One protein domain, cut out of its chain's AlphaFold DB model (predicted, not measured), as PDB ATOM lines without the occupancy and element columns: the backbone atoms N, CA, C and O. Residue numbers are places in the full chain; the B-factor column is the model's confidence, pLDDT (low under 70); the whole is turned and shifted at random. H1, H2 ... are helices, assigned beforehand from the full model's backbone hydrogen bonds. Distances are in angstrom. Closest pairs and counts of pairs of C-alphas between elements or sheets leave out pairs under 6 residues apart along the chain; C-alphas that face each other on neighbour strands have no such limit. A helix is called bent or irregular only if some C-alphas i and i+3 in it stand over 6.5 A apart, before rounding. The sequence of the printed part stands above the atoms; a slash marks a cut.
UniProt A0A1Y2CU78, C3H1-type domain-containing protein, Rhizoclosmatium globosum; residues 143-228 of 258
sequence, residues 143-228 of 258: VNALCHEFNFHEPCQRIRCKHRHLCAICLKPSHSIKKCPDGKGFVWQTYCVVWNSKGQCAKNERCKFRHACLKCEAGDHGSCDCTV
ATOM      1  N   VAL A 143      33.084 -35.863  24.168       73.06
ATOM      2  CA  VAL A 143      32.235 -35.636  25.345       73.06
ATOM      3  C   VAL A 143      31.358 -36.833  25.684       73.06
ATOM      4  O   VAL A 143      30.947 -36.959  26.831       73.06
ATOM      5  N   ASN A 144      31.125 -37.746  24.744       86.94
ATOM      6  CA  ASN A 144      30.233 -38.872  24.978       86.94
ATOM      7  C   ASN A 144      30.978 -40.093  25.530       86.94
ATOM      8  O   ASN A 144      30.421 -40.829  26.334       86.94
ATOM      9  N   ALA A 145      32.265 -40.289  25.237       94.81
ATOM     10  CA  ALA A 145      32.974 -41.485  25.693       94.81
ATOM     11  C   ALA A 145      33.410 -41.420  27.175       94.81
ATOM     12  O   ALA A 145      33.908 -40.400  27.669       94.81
ATOM     13  N   LEU A 146      33.268 -42.543  27.884       95.62
ATOM     14  CA  LEU A 146      33.818 -42.750  29.224       95.62
ATOM     15  C   LEU A 146      35.296 -43.148  29.145       95.62
ATOM     16  O   LEU A 146      35.749 -43.826  28.219       95.62
ATOM     17  N   CYS A 147      36.068 -42.739  30.146       96.56
ATOM     18  CA  CYS A 147      37.459 -43.139  30.262       96.56
ATOM     19  C   CYS A 147      37.560 -44.599  30.721       96.56
ATOM     20  O   CYS A 147      37.185 -44.938  31.847       96.56
ATOM     21  N   HIS A 148      38.107 -45.452  29.852       94.25
ATOM     22  CA  HIS A 148      38.328 -46.859  30.171       94.25
ATOM     23  C   HIS A 148      39.406 -47.048  31.254       94.25
ATOM     24  O   HIS A 148      39.224 -47.875  32.138       94.25
ATOM     25  N   GLU A 149      40.494 -46.266  31.246       95.19
ATOM     26  CA  GLU A 149      41.532 -46.357  32.288       95.19
ATOM     27  C   GLU A 149      40.961 -46.028  33.666       95.19
ATOM     28  O   GLU A 149      41.187 -46.768  34.619       95.19
ATOM     29  N   PHE A 150      40.156 -44.964  33.752       96.12
ATOM     30  CA  PHE A 150      39.469 -44.591  34.985       96.12
ATOM     31  C   PHE A 150      38.542 -45.704  35.471       96.12
ATOM     32  O   PHE A 150      38.580 -46.035  36.645       96.12
ATOM     33  N   ASN A 151      37.729 -46.302  34.596       95.12
ATOM     34  CA  ASN A 151      36.766 -47.312  35.031       95.12
ATOM     35  C   ASN A 151      37.402 -48.673  35.325       95.12
ATOM     36  O   ASN A 151      37.035 -49.293  36.311       95.12
ATOM     37  N   PHE A 152      38.342 -49.145  34.510       90.62
ATOM     38  CA  PHE A 152      38.763 -50.552  34.524       90.62
ATOM     39  C   PHE A 152      40.189 -50.772  35.031       90.62
ATOM     40  O   PHE A 152      40.510 -51.871  35.489       90.62
ATOM     41  N   HIS A 153      41.037 -49.741  35.022       89.31
ATOM     42  CA  HIS A 153      42.423 -49.860  35.474       89.31
ATOM     43  C   HIS A 153      42.645 -49.183  36.830       89.31
ATOM     44  O   HIS A 153      43.110 -49.884  37.718       89.31
ATOM     45  N   GLU A 154      42.159 -47.953  37.032       86.06
ATOM     46  CA  GLU A 154      42.355 -47.077  38.208       86.06
ATOM     47  C   GLU A 154      43.800 -46.988  38.762       86.06
ATOM     48  O   GLU A 154      44.357 -47.996  39.191       86.06
ATOM     49  N   PRO A 155      44.375 -45.778  38.914       93.38
ATOM     50  CA  PRO A 155      43.882 -44.471  38.462       93.38
ATOM     51  C   PRO A 155      44.110 -44.248  36.951       93.38
ATOM     52  O   PRO A 155      44.938 -44.906  36.329       93.38
ATOM     53  N   CYS A 156      43.392 -43.292  36.352       95.75
ATOM     54  CA  CYS A 156      43.722 -42.795  35.009       95.75
ATOM     55  C   CYS A 156      45.020 -41.980  35.081       95.75
ATOM     56  O   CYS A 156      45.076 -40.999  35.820       95.75
ATOM     57  N   GLN A 157      46.044 -42.359  34.315       95.31
ATOM     58  CA  GLN A 157      47.363 -41.705  34.366       95.31
ATOM     59  C   GLN A 157      47.460 -40.485  33.433       95.31
ATOM     60  O   GLN A 157      48.439 -39.740  33.442       95.31
ATOM     61  N   ARG A 158      46.432 -40.250  32.610       93.19
ATOM     62  CA  ARG A 158      46.416 -39.160  31.631       93.19
ATOM     63  C   ARG A 158      46.093 -37.832  32.308       93.19
ATOM     64  O   ARG A 158      44.937 -37.565  32.627       93.19
ATOM     65  N   ILE A 159      47.095 -36.959  32.399       89.38
ATOM     66  CA  ILE A 159      46.986 -35.593  32.951       89.38
ATOM     67  C   ILE A 159      45.856 -34.789  32.281       89.38
ATOM     68  O   ILE A 159      45.153 -34.024  32.931       89.38
ATOM     69  N   ARG A 160      45.654 -34.977  30.969       90.38
ATOM     70  CA  ARG A 160      44.597 -34.322  30.177       90.38
ATOM     71  C   ARG A 160      43.745 -35.356  29.451       90.38
ATOM     72  O   ARG A 160      43.725 -35.422  28.220       90.38
ATOM     73  N   CYS A 161      43.095 -36.230  30.217       92.69
ATOM     74  CA  CYS A 161      42.209 -37.236  29.644       92.69
ATOM     75  C   CYS A 161      41.084 -36.572  28.832       92.69
ATOM     76  O   CYS A 161      40.373 -35.704  29.324       92.69
ATOM     77  N   LYS A 162      40.909 -37.001  27.576       92.38
ATOM     78  CA  LYS A 162      39.872 -36.473  26.671       92.38
ATOM     79  C   LYS A 162      38.490 -37.111  26.878       92.38
ATOM     80  O   LYS A 162      37.562 -36.772  26.151       92.38
ATOM     81  N   HIS A 163      38.381 -38.058  27.807       94.62
ATOM     82  CA  HIS A 163      37.178 -38.843  28.079       94.62
ATOM     83  C   HIS A 163      36.631 -38.522  29.470       94.62
ATOM     84  O   HIS A 163      37.380 -38.121  30.362       94.62
ATOM     85  N   ARG A 164      35.338 -38.769  29.687       94.31
ATOM     86  CA  ARG A 164      34.680 -38.495  30.971       94.31
ATOM     87  C   ARG A 164      35.134 -39.476  32.059       94.31
ATOM     88  O   ARG A 164      35.079 -40.692  31.868       94.31
ATOM     89  N   HIS A 165      35.550 -38.960  33.214       95.75
ATOM     90  CA  HIS A 165      35.837 -39.752  34.418       95.75
ATOM     91  C   HIS A 165      34.554 -39.937  35.237       95.75
ATOM     92  O   HIS A 165      34.380 -39.318  36.279       95.75
ATOM     93  N   LEU A 166      33.625 -40.742  34.719       94.31
ATOM     94  CA  LEU A 166      32.386 -41.117  35.407       94.31
ATOM     95  C   LEU A 166      32.348 -42.633  35.585       94.31
ATOM     96  O   LEU A 166      32.792 -43.361  34.692       94.31
ATOM     97  N   CYS A 167      31.805 -43.102  36.706       95.44
ATOM     98  CA  CYS A 167      31.547 -44.519  36.938       95.44
ATOM     99  C   CYS A 167      30.602 -45.074  35.864       95.44
ATOM    100  O   CYS A 167      29.518 -44.532  35.664       95.44
ATOM    101  N   ALA A 168      30.952 -46.183  35.213       95.56
ATOM    102  CA  ALA A 168      30.114 -46.781  34.172       95.56
ATOM    103  C   ALA A 168      28.802 -47.412  34.691       95.56
ATOM    104  O   ALA A 168      27.915 -47.691  33.889       95.56
ATOM    105  N   ILE A 169      28.665 -47.625  36.007       95.25
ATOM    106  CA  ILE A 169      27.439 -48.151  36.632       95.25
ATOM    107  C   ILE A 169      26.510 -46.994  37.023       95.25
ATOM    108  O   ILE A 169      25.404 -46.880  36.509       95.25
ATOM    109  N   CYS A 170      26.959 -46.084  37.890       94.25
ATOM    110  CA  CYS A 170      26.083 -45.052  38.460       94.25
ATOM    111  C   CYS A 170      26.208 -43.664  37.797       94.25
ATOM    112  O   CYS A 170      25.457 -42.751  38.142       94.25
ATOM    113  N   LEU A 171      27.148 -43.484  36.861       92.19
ATOM    114  CA  LEU A 171      27.472 -42.220  36.176       92.19
ATOM    115  C   LEU A 171      27.918 -41.067  37.095       92.19
ATOM    116  O   LEU A 171      27.902 -39.910  36.681       92.19
ATOM    117  N   LYS A 172      28.361 -41.357  38.326       93.56
ATOM    118  CA  LYS A 172      28.922 -40.350  39.245       93.56
ATOM    119  C   LYS A 172      30.432 -40.160  39.004       93.56
ATOM    120  O   LYS A 172      31.119 -41.141  38.716       93.56
ATOM    121  N   PRO A 173      30.977 -38.939  39.160       94.00
ATOM    122  CA  PRO A 173      32.406 -38.658  38.967       94.00
ATOM    123  C   PRO A 173      33.306 -39.093  40.133       94.00
ATOM    124  O   PRO A 173      34.525 -39.031  40.026       94.00
ATOM    125  N   SER A 174      32.731 -39.500  41.268       93.56
ATOM    126  CA  SER A 174      33.481 -39.702  42.513       93.56
ATOM    127  C   SER A 174      34.263 -41.015  42.592       93.56
ATOM    128  O   SER A 174      35.102 -41.159  43.477       93.56
ATOM    129  N   HIS A 175      33.988 -41.984  41.716       95.19
ATOM    130  CA  HIS A 175      34.566 -43.327  41.796       95.19
ATOM    131  C   HIS A 175      34.534 -44.056  40.447       95.19
ATOM    132  O   HIS A 175      33.721 -43.738  39.579       95.19
ATOM    133  N   SER A 176      35.397 -45.059  40.270       95.50
ATOM    134  CA  SER A 176      35.315 -46.015  39.156       95.50
ATOM    135  C   SER A 176      34.334 -47.154  39.420       95.50
ATOM    136  O   SER A 176      33.773 -47.285  40.507       95.50
ATOM    137  N   ILE A 177      34.197 -48.060  38.449       94.31
ATOM    138  CA  ILE A 177      33.437 -49.300  38.614       94.31
ATOM    139  C   ILE A 177      33.920 -50.153  39.797       94.31
ATOM    140  O   ILE A 177      33.100 -50.722  40.510       94.31
ATOM    141  N   LYS A 178      35.238 -50.194  40.056       92.88
ATOM    142  CA  LYS A 178      35.842 -51.042  41.099       92.88
ATOM    143  C   LYS A 178      35.445 -50.600  42.504       92.88
ATOM    144  O   LYS A 178      35.456 -51.405  43.428       92.88
ATOM    145  N   LYS A 179      35.117 -49.318  42.656       94.56
ATOM    146  CA  LYS A 179      34.732 -48.679  43.919       94.56
ATOM    147  C   LYS A 179      33.250 -48.299  43.945       94.56
ATOM    148  O   LYS A 179      32.838 -47.516  44.797       94.56
ATOM    149  N   CYS A 180      32.451 -48.802  43.003       94.56
ATOM    150  CA  CYS A 180      31.045 -48.438  42.909       94.56
ATOM    151  C   CYS A 180      30.217 -49.120  44.004       94.56
ATOM    152  O   CYS A 180      30.178 -50.350  44.036       94.56
ATOM    153  N   PRO A 181      29.518 -48.363  44.873       93.25
ATOM    154  CA  PRO A 181      28.649 -48.957  45.888       93.25
ATOM    155  C   PRO A 181      27.458 -49.688  45.255       93.25
ATOM    156  O   PRO A 181      27.049 -50.728  45.765       93.25
ATOM    157  N   ASP A 182      26.975 -49.187  44.114       91.38
ATOM    158  CA  ASP A 182      25.870 -49.767  43.341       91.38
ATOM    159  C   ASP A 182      26.323 -50.994  42.521       91.38
ATOM    160  O   ASP A 182      25.502 -51.711  41.964       91.38
ATOM    161  N   GLY A 183      27.635 -51.254  42.445       86.56
ATOM    162  CA  GLY A 183      28.223 -52.379  41.712       86.56
ATOM    163  C   GLY A 183      28.440 -53.648  42.539       86.56
ATOM    164  O   GLY A 183      29.098 -54.576  42.065       86.56
ATOM    165  N   LYS A 184      27.945 -53.710  43.783       79.56
ATOM    166  CA  LYS A 184      28.095 -54.904  44.630       79.56
ATOM    167  C   LYS A 184      27.410 -56.112  43.980       79.56
ATOM    168  O   LYS A 184      26.225 -56.070  43.683       79.56
ATOM    169  N   GLY A 185      28.169 -57.190  43.778       77.88
ATOM    170  CA  GLY A 185      27.691 -58.421  43.132       77.88
ATOM    171  C   GLY A 185      27.786 -58.418  41.602       77.88
ATOM    172  O   GLY A 185      27.511 -59.436  40.974       77.88
ATOM    173  N   PHE A 186      28.220 -57.313  40.993       82.69
ATOM    174  CA  PHE A 186      28.313 -57.204  39.546       82.69
ATOM    175  C   PHE A 186      29.682 -57.676  39.022       82.69
ATOM    176  O   PHE A 186      30.720 -57.075  39.310       82.69
ATOM    177  N   VAL A 187      29.699 -58.735  38.205       89.06
ATOM    178  CA  VAL A 187      30.929 -59.285  37.600       89.06
ATOM    179  C   VAL A 187      31.261 -58.541  36.305       89.06
ATOM    180  O   VAL A 187      31.067 -59.038  35.190       89.06
ATOM    181  N   TRP A 188      31.762 -57.313  36.443       88.19
ATOM    182  CA  TRP A 188      32.035 -56.414  35.316       88.19
ATOM    183  C   TRP A 188      33.033 -56.969  34.290       88.19
ATOM    184  O   TRP A 188      33.014 -56.549  33.135       88.19
ATOM    185  N   GLN A 189      33.873 -57.937  34.667       92.88
ATOM    186  CA  GLN A 189      34.843 -58.591  33.780       92.88
ATOM    187  C   GLN A 189      34.180 -59.375  32.636       92.88
ATOM    188  O   GLN A 189      34.829 -59.667  31.632       92.88
ATOM    189  N   THR A 190      32.894 -59.711  32.769       95.19
ATOM    190  CA  THR A 190      32.118 -60.398  31.723       95.19
ATOM    191  C   THR A 190      31.599 -59.446  30.639       95.19
ATOM    192  O   THR A 190      31.156 -59.894  29.580       95.19
ATOM    193  N   TYR A 191      31.686 -58.132  30.866       96.00
ATOM    194  CA  TYR A 191      31.142 -57.102  29.987       96.00
ATOM    195  C   TYR A 191      32.219 -56.493  29.099       96.00
ATOM    196  O   TYR A 191      33.382 -56.332  29.475       96.00
ATOM    197  N   CYS A 192      31.822 -56.102  27.890       97.25
ATOM    198  CA  CYS A 192      32.736 -55.458  26.965       97.25
ATOM    199  C   CYS A 192      33.049 -54.031  27.431       97.25
ATOM    200  O   CYS A 192      32.201 -53.134  27.389       97.25
ATOM    201  N   VAL A 193      34.303 -53.818  27.825       95.81
ATOM    202  CA  VAL A 193      34.846 -52.515  28.233       95.81
ATOM    203  C   VAL A 193      34.680 -51.462  27.138       95.81
ATOM    204  O   VAL A 193      34.278 -50.331  27.414       95.81
ATOM    205  N   VAL A 194      34.980 -51.826  25.888       95.75
ATOM    206  CA  VAL A 194      34.945 -50.896  24.748       95.75
ATOM    207  C   VAL A 194      33.512 -50.456  24.456       95.75
ATOM    208  O   VAL A 194      33.271 -49.257  24.327       95.75
ATOM    209  N   TRP A 195      32.572 -51.408  24.442       97.06
ATOM    210  CA  TRP A 195      31.139 -51.150  24.290       97.06
ATOM    211  C   TRP A 195      30.637 -50.172  25.349       97.06
ATOM    212  O   TRP A 195      30.120 -49.113  25.019       97.06
ATOM    213  N   ASN A 196      30.881 -50.463  26.628       96.50
ATOM    214  CA  ASN A 196      30.388 -49.618  27.715       96.50
ATOM    215  C   ASN A 196      31.078 -48.251  27.804       96.50
ATOM    216  O   ASN A 196      30.506 -47.311  28.352       96.50
ATOM    217  N   SER A 197      32.283 -48.120  27.248       95.25
ATOM    218  CA  SER A 197      33.009 -46.849  27.242       95.25
ATOM    219  C   SER A 197      32.659 -45.951  26.054       95.25
ATOM    220  O   SER A 197      32.730 -44.732  26.191       95.25
ATOM    221  N   LYS A 198      32.351 -46.526  24.884       94.69
ATOM    222  CA  LYS A 198      32.215 -45.782  23.616       94.69
ATOM    223  C   LYS A 198      30.859 -45.937  22.922       94.69
ATOM    224  O   LYS A 198      30.668 -45.293  21.898       94.69
ATOM    225  N   GLY A 199      30.006 -46.843  23.391       93.56
ATOM    226  CA  GLY A 199      28.715 -47.172  22.778       93.56
ATOM    227  C   GLY A 199      28.835 -48.092  21.564       93.56
ATOM    228  O   GLY A 199      27.838 -48.493  20.984       93.56
ATOM    229  N   GLN A 200      30.060 -48.445  21.170       94.38
ATOM    230  CA  GLN A 200      30.341 -49.233  19.976       94.38
ATOM    231  C   GLN A 200      31.546 -50.143  20.196       94.38
ATOM    232  O   GLN A 200      32.545 -49.759  20.812       94.38
ATOM    233  N   CYS A 201      31.468 -51.357  19.659       96.50
ATOM    234  CA  CYS A 201      32.537 -52.344  19.705       96.50
ATOM    235  C   CYS A 201      32.802 -52.870  18.294       96.50
ATOM    236  O   CYS A 201      31.916 -53.446  17.674       96.50
ATOM    237  N   ALA A 202      34.041 -52.731  17.809       96.69
ATOM    238  CA  ALA A 202      34.426 -53.155  16.459       96.69
ATOM    239  C   ALA A 202      34.247 -54.663  16.208       96.69
ATOM    240  O   ALA A 202      34.110 -55.087  15.067       96.69
ATOM    241  N   LYS A 203      34.243 -55.480  17.271       96.06
ATOM    242  CA  LYS A 203      34.009 -56.927  17.164       96.06
ATOM    243  C   LYS A 203      32.527 -57.277  17.033       96.06
ATOM    244  O   LYS A 203      32.236 -58.397  16.639       96.06
ATOM    245  N   ASN A 204      31.624 -56.343  17.352       91.81
ATOM    246  CA  ASN A 204      30.173 -56.524  17.353       91.81
ATOM    247  C   ASN A 204      29.761 -57.905  17.916       91.81
ATOM    248  O   ASN A 204      30.139 -58.230  19.040       91.81
ATOM    249  N   GLU A 205      29.091 -58.742  17.124       93.12
ATOM    250  CA  GLU A 205      28.636 -60.095  17.489       93.12
ATOM    251  C   GLU A 205      29.772 -61.091  17.776       93.12
ATOM    252  O   GLU A 205      29.583 -62.063  18.499       93.12
ATOM    253  N   ARG A 206      30.985 -60.842  17.268       96.81
ATOM    254  CA  ARG A 206      32.178 -61.665  17.546       96.81
ATOM    255  C   ARG A 206      32.862 -61.286  18.861       96.81
ATOM    256  O   ARG A 206      33.949 -61.784  19.172       96.81
ATOM    257  N   CYS A 207      32.310 -60.337  19.614       97.44
ATOM    258  CA  CYS A 207      32.859 -59.973  20.908       97.44
ATOM    259  C   CYS A 207      32.599 -61.093  21.920       97.44
ATOM    260  O   CYS A 207      31.459 -61.423  22.213       97.44
ATOM    261  N   LYS A 208      33.665 -61.636  22.517       97.56
ATOM    262  CA  LYS A 208      33.562 -62.658  23.576       97.56
ATOM    263  C   LYS A 208      32.969 -62.146  24.897       97.56
ATOM    264  O   LYS A 208      32.775 -62.925  25.820       97.56
ATOM    265  N   PHE A 209      32.775 -60.836  25.016       97.25
ATOM    266  CA  PHE A 209      32.252 -60.186  26.210       97.25
ATOM    267  C   PHE A 209      30.845 -59.667  25.940       97.25
ATOM    268  O   PHE A 209      30.555 -59.197  24.839       97.25
ATOM    269  N   ARG A 210      29.994 -59.670  26.966       97.19
ATOM    270  CA  ARG A 210      28.600 -59.240  26.854       97.19
ATOM    271  C   ARG A 210      28.508 -57.761  26.458       97.19
ATOM    272  O   ARG A 210      29.104 -56.892  27.104       97.19
ATOM    273  N   HIS A 211      27.747 -57.474  25.403       97.81
ATOM    274  CA  HIS A 211      27.318 -56.124  25.031       97.81
ATOM    275  C   HIS A 211      26.011 -55.810  25.747       97.81
ATOM    276  O   HIS A 211      24.926 -56.089  25.254       97.81
ATOM    277  N   ALA A 212      26.141 -55.291  26.960       96.44
ATOM    278  CA  ALA A 212      25.027 -54.789  27.740       96.44
ATOM    279  C   ALA A 212      25.498 -53.589  28.561       96.44
ATOM    280  O   ALA A 212      26.651 -53.550  29.009       96.44
ATOM    281  N   CYS A 213      24.615 -52.613  28.718       96.12
ATOM    282  CA  CYS A 213      24.827 -51.432  29.531       96.12
ATOM    283  C   CYS A 213      25.037 -51.836  30.994       96.12
ATOM    284  O   CYS A 213      24.212 -52.540  31.571       96.12
ATOM    285  N   LEU A 214      26.112 -51.366  31.630       95.06
ATOM    286  CA  LEU A 214      26.405 -51.704  33.035       95.06
ATOM    287  C   LEU A 214      25.437 -51.048  34.034       95.06
ATOM    288  O   LEU A 214      25.491 -51.351  35.221       95.06
ATOM    289  N   LYS A 215      24.589 -50.124  33.572       92.19
ATOM    290  CA  LYS A 215      23.631 -49.392  34.407       92.19
ATOM    291  C   LYS A 215      22.228 -49.989  34.383       92.19
ATOM    292  O   LYS A 215      21.584 -50.063  35.421       92.19
ATOM    293  N   CYS A 216      21.738 -50.354  33.201       93.69
ATOM    294  CA  CYS A 216      20.362 -50.825  33.001       93.69
ATOM    295  C   CYS A 216      20.269 -52.195  32.317       93.69
ATOM    296  O   CYS A 216      19.172 -52.644  32.013       93.69
ATOM    297  N   GLU A 217      21.407 -52.831  32.030       93.94
ATOM    298  CA  GLU A 217      21.534 -54.147  31.384       93.94
ATOM    299  C   GLU A 217      20.991 -54.278  29.953       93.94
ATOM    300  O   GLU A 217      21.108 -55.347  29.349       93.94
ATOM    301  N   ALA A 218      20.469 -53.197  29.370       95.31
ATOM    302  CA  ALA A 218      20.007 -53.185  27.989       95.31
ATOM    303  C   ALA A 218      21.166 -53.418  27.001       95.31
ATOM    304  O   ALA A 218      22.284 -52.944  27.210       95.31
ATOM    305  N   GLY A 219      20.905 -54.170  25.929       96.19
ATOM    306  CA  GLY A 219      21.907 -54.556  24.926       96.19
ATOM    307  C   GLY A 219      22.048 -53.601  23.738       96.19
ATOM    308  O   GLY A 219      22.887 -53.829  22.873       96.19
ATOM    309  N   ASP A 220      21.236 -52.550  23.673       96.06
ATOM    310  CA  ASP A 220      21.143 -51.605  22.551       96.06
ATOM    311  C   ASP A 220      22.058 -50.378  22.697       96.06
ATOM    312  O   ASP A 220      22.263 -49.642  21.734       96.06
ATOM    313  N   HIS A 221      22.646 -50.165  23.879       95.50
ATOM    314  CA  HIS A 221      23.577 -49.068  24.141       95.50
ATOM    315  C   HIS A 221      24.676 -49.446  25.147       95.50
ATOM    316  O   HIS A 221      24.581 -50.421  25.898       95.50
ATOM    317  N   GLY A 222      25.754 -48.658  25.165       95.56
ATOM    318  CA  GLY A 222      26.781 -48.713  26.208       95.56
ATOM    319  C   GLY A 222      26.477 -47.757  27.364       95.56
ATOM    320  O   GLY A 222      25.732 -46.794  27.199       95.56
ATOM    321  N   SER A 223      27.103 -47.958  28.529       95.62
ATOM    322  CA  SER A 223      26.944 -47.067  29.694       95.62
ATOM    323  C   SER A 223      27.145 -45.577  29.410       95.62
ATOM    324  O   SER A 223      26.506 -44.742  30.047       95.62
ATOM    325  N   CYS A 224      28.027 -45.224  28.471       94.12
ATOM    326  CA  CYS A 224      28.263 -43.841  28.055       94.12
ATOM    327  C   CYS A 224      27.015 -43.115  27.528       94.12
ATOM    328  O   CYS A 224      26.914 -41.898  27.714       94.12
ATOM    329  N   ASP A 225      26.081 -43.853  26.929       94.12
ATOM    330  CA  ASP A 225      24.885 -43.323  26.266       94.12
ATOM    331  C   ASP A 225      23.601 -43.644  27.050       94.12
ATOM    332  O   ASP A 225      22.492 -43.414  26.574       94.12
ATOM    333  N   CYS A 226      23.731 -44.172  28.272       93.81
ATOM    334  CA  CYS A 226      22.584 -44.558  29.079       93.81
ATOM    335  C   CYS A 226      21.827 -43.331  29.605       93.81
ATOM    336  O   CYS A 226      22.325 -42.582  30.450       93.81
ATOM    337  N   THR A 227      20.589 -43.160  29.142       90.25
ATOM    338  CA  THR A 227      19.692 -42.057  29.526       90.25
ATOM    339  C   THR A 227      18.810 -42.378  30.729       90.25
ATOM    340  O   THR A 227      18.084 -41.503  31.199       90.25
ATOM    341  N   VAL A 228      18.876 -43.606  31.257       88.25
ATOM    342  CA  VAL A 228      18.139 -43.995  32.462       88.25
ATOM    343  C   VAL A 228      18.671 -43.164  33.626       88.25
ATOM    344  O   VAL A 228      19.731 -43.453  34.183       88.25
TER     345      VAL A 228
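This is residues 143 to 228 of the 258 residues of the protein "C3H1-type domain-containing protein" of Rhizoclosmatium globosum (UniProt A0A1Y2CU78). This domain has little regular structure: two short helices, H1 and H2, sit side by side, running opposite ways, amid long loops that make most of the body. The printed part has 86 residues, with H1 then H2 along it and no named strand; the class is all helix, with 12 residues in named elements. It is compact and rounded, with a radius of gyration of the C-alphas of 11.9 A and spans of 34 by 27 by 23 A.

H1, residues 148 to 153, and H2, residues 193 to 198, form a helical hairpin. They touch, closest at the C-alphas of His 148 and Ser 197, 6.1 A apart. Their lines stand at a shallow tilt of 14 degrees, opposite ways. In both, every O i to N i+4 pair is within hydrogen-bond range.

H1 begins at C-alpha 148 (38.328, -46.859, 30.171) and is 7.3 A long; it is neither bent nor irregular, but only just: C-alphas 150 and 153 are 6.1 A apart. H2, 8.6 A long, ends at C-alpha 198 (32.215, -45.782, 23.616).

The C-alphas farthest apart, of Ile 159 and Glu 205, are separated by 34.3 A. The link from H1 to H2, 39 residues, is long. The printed part has no cut, and no printed residue is under 70 in pLDDT.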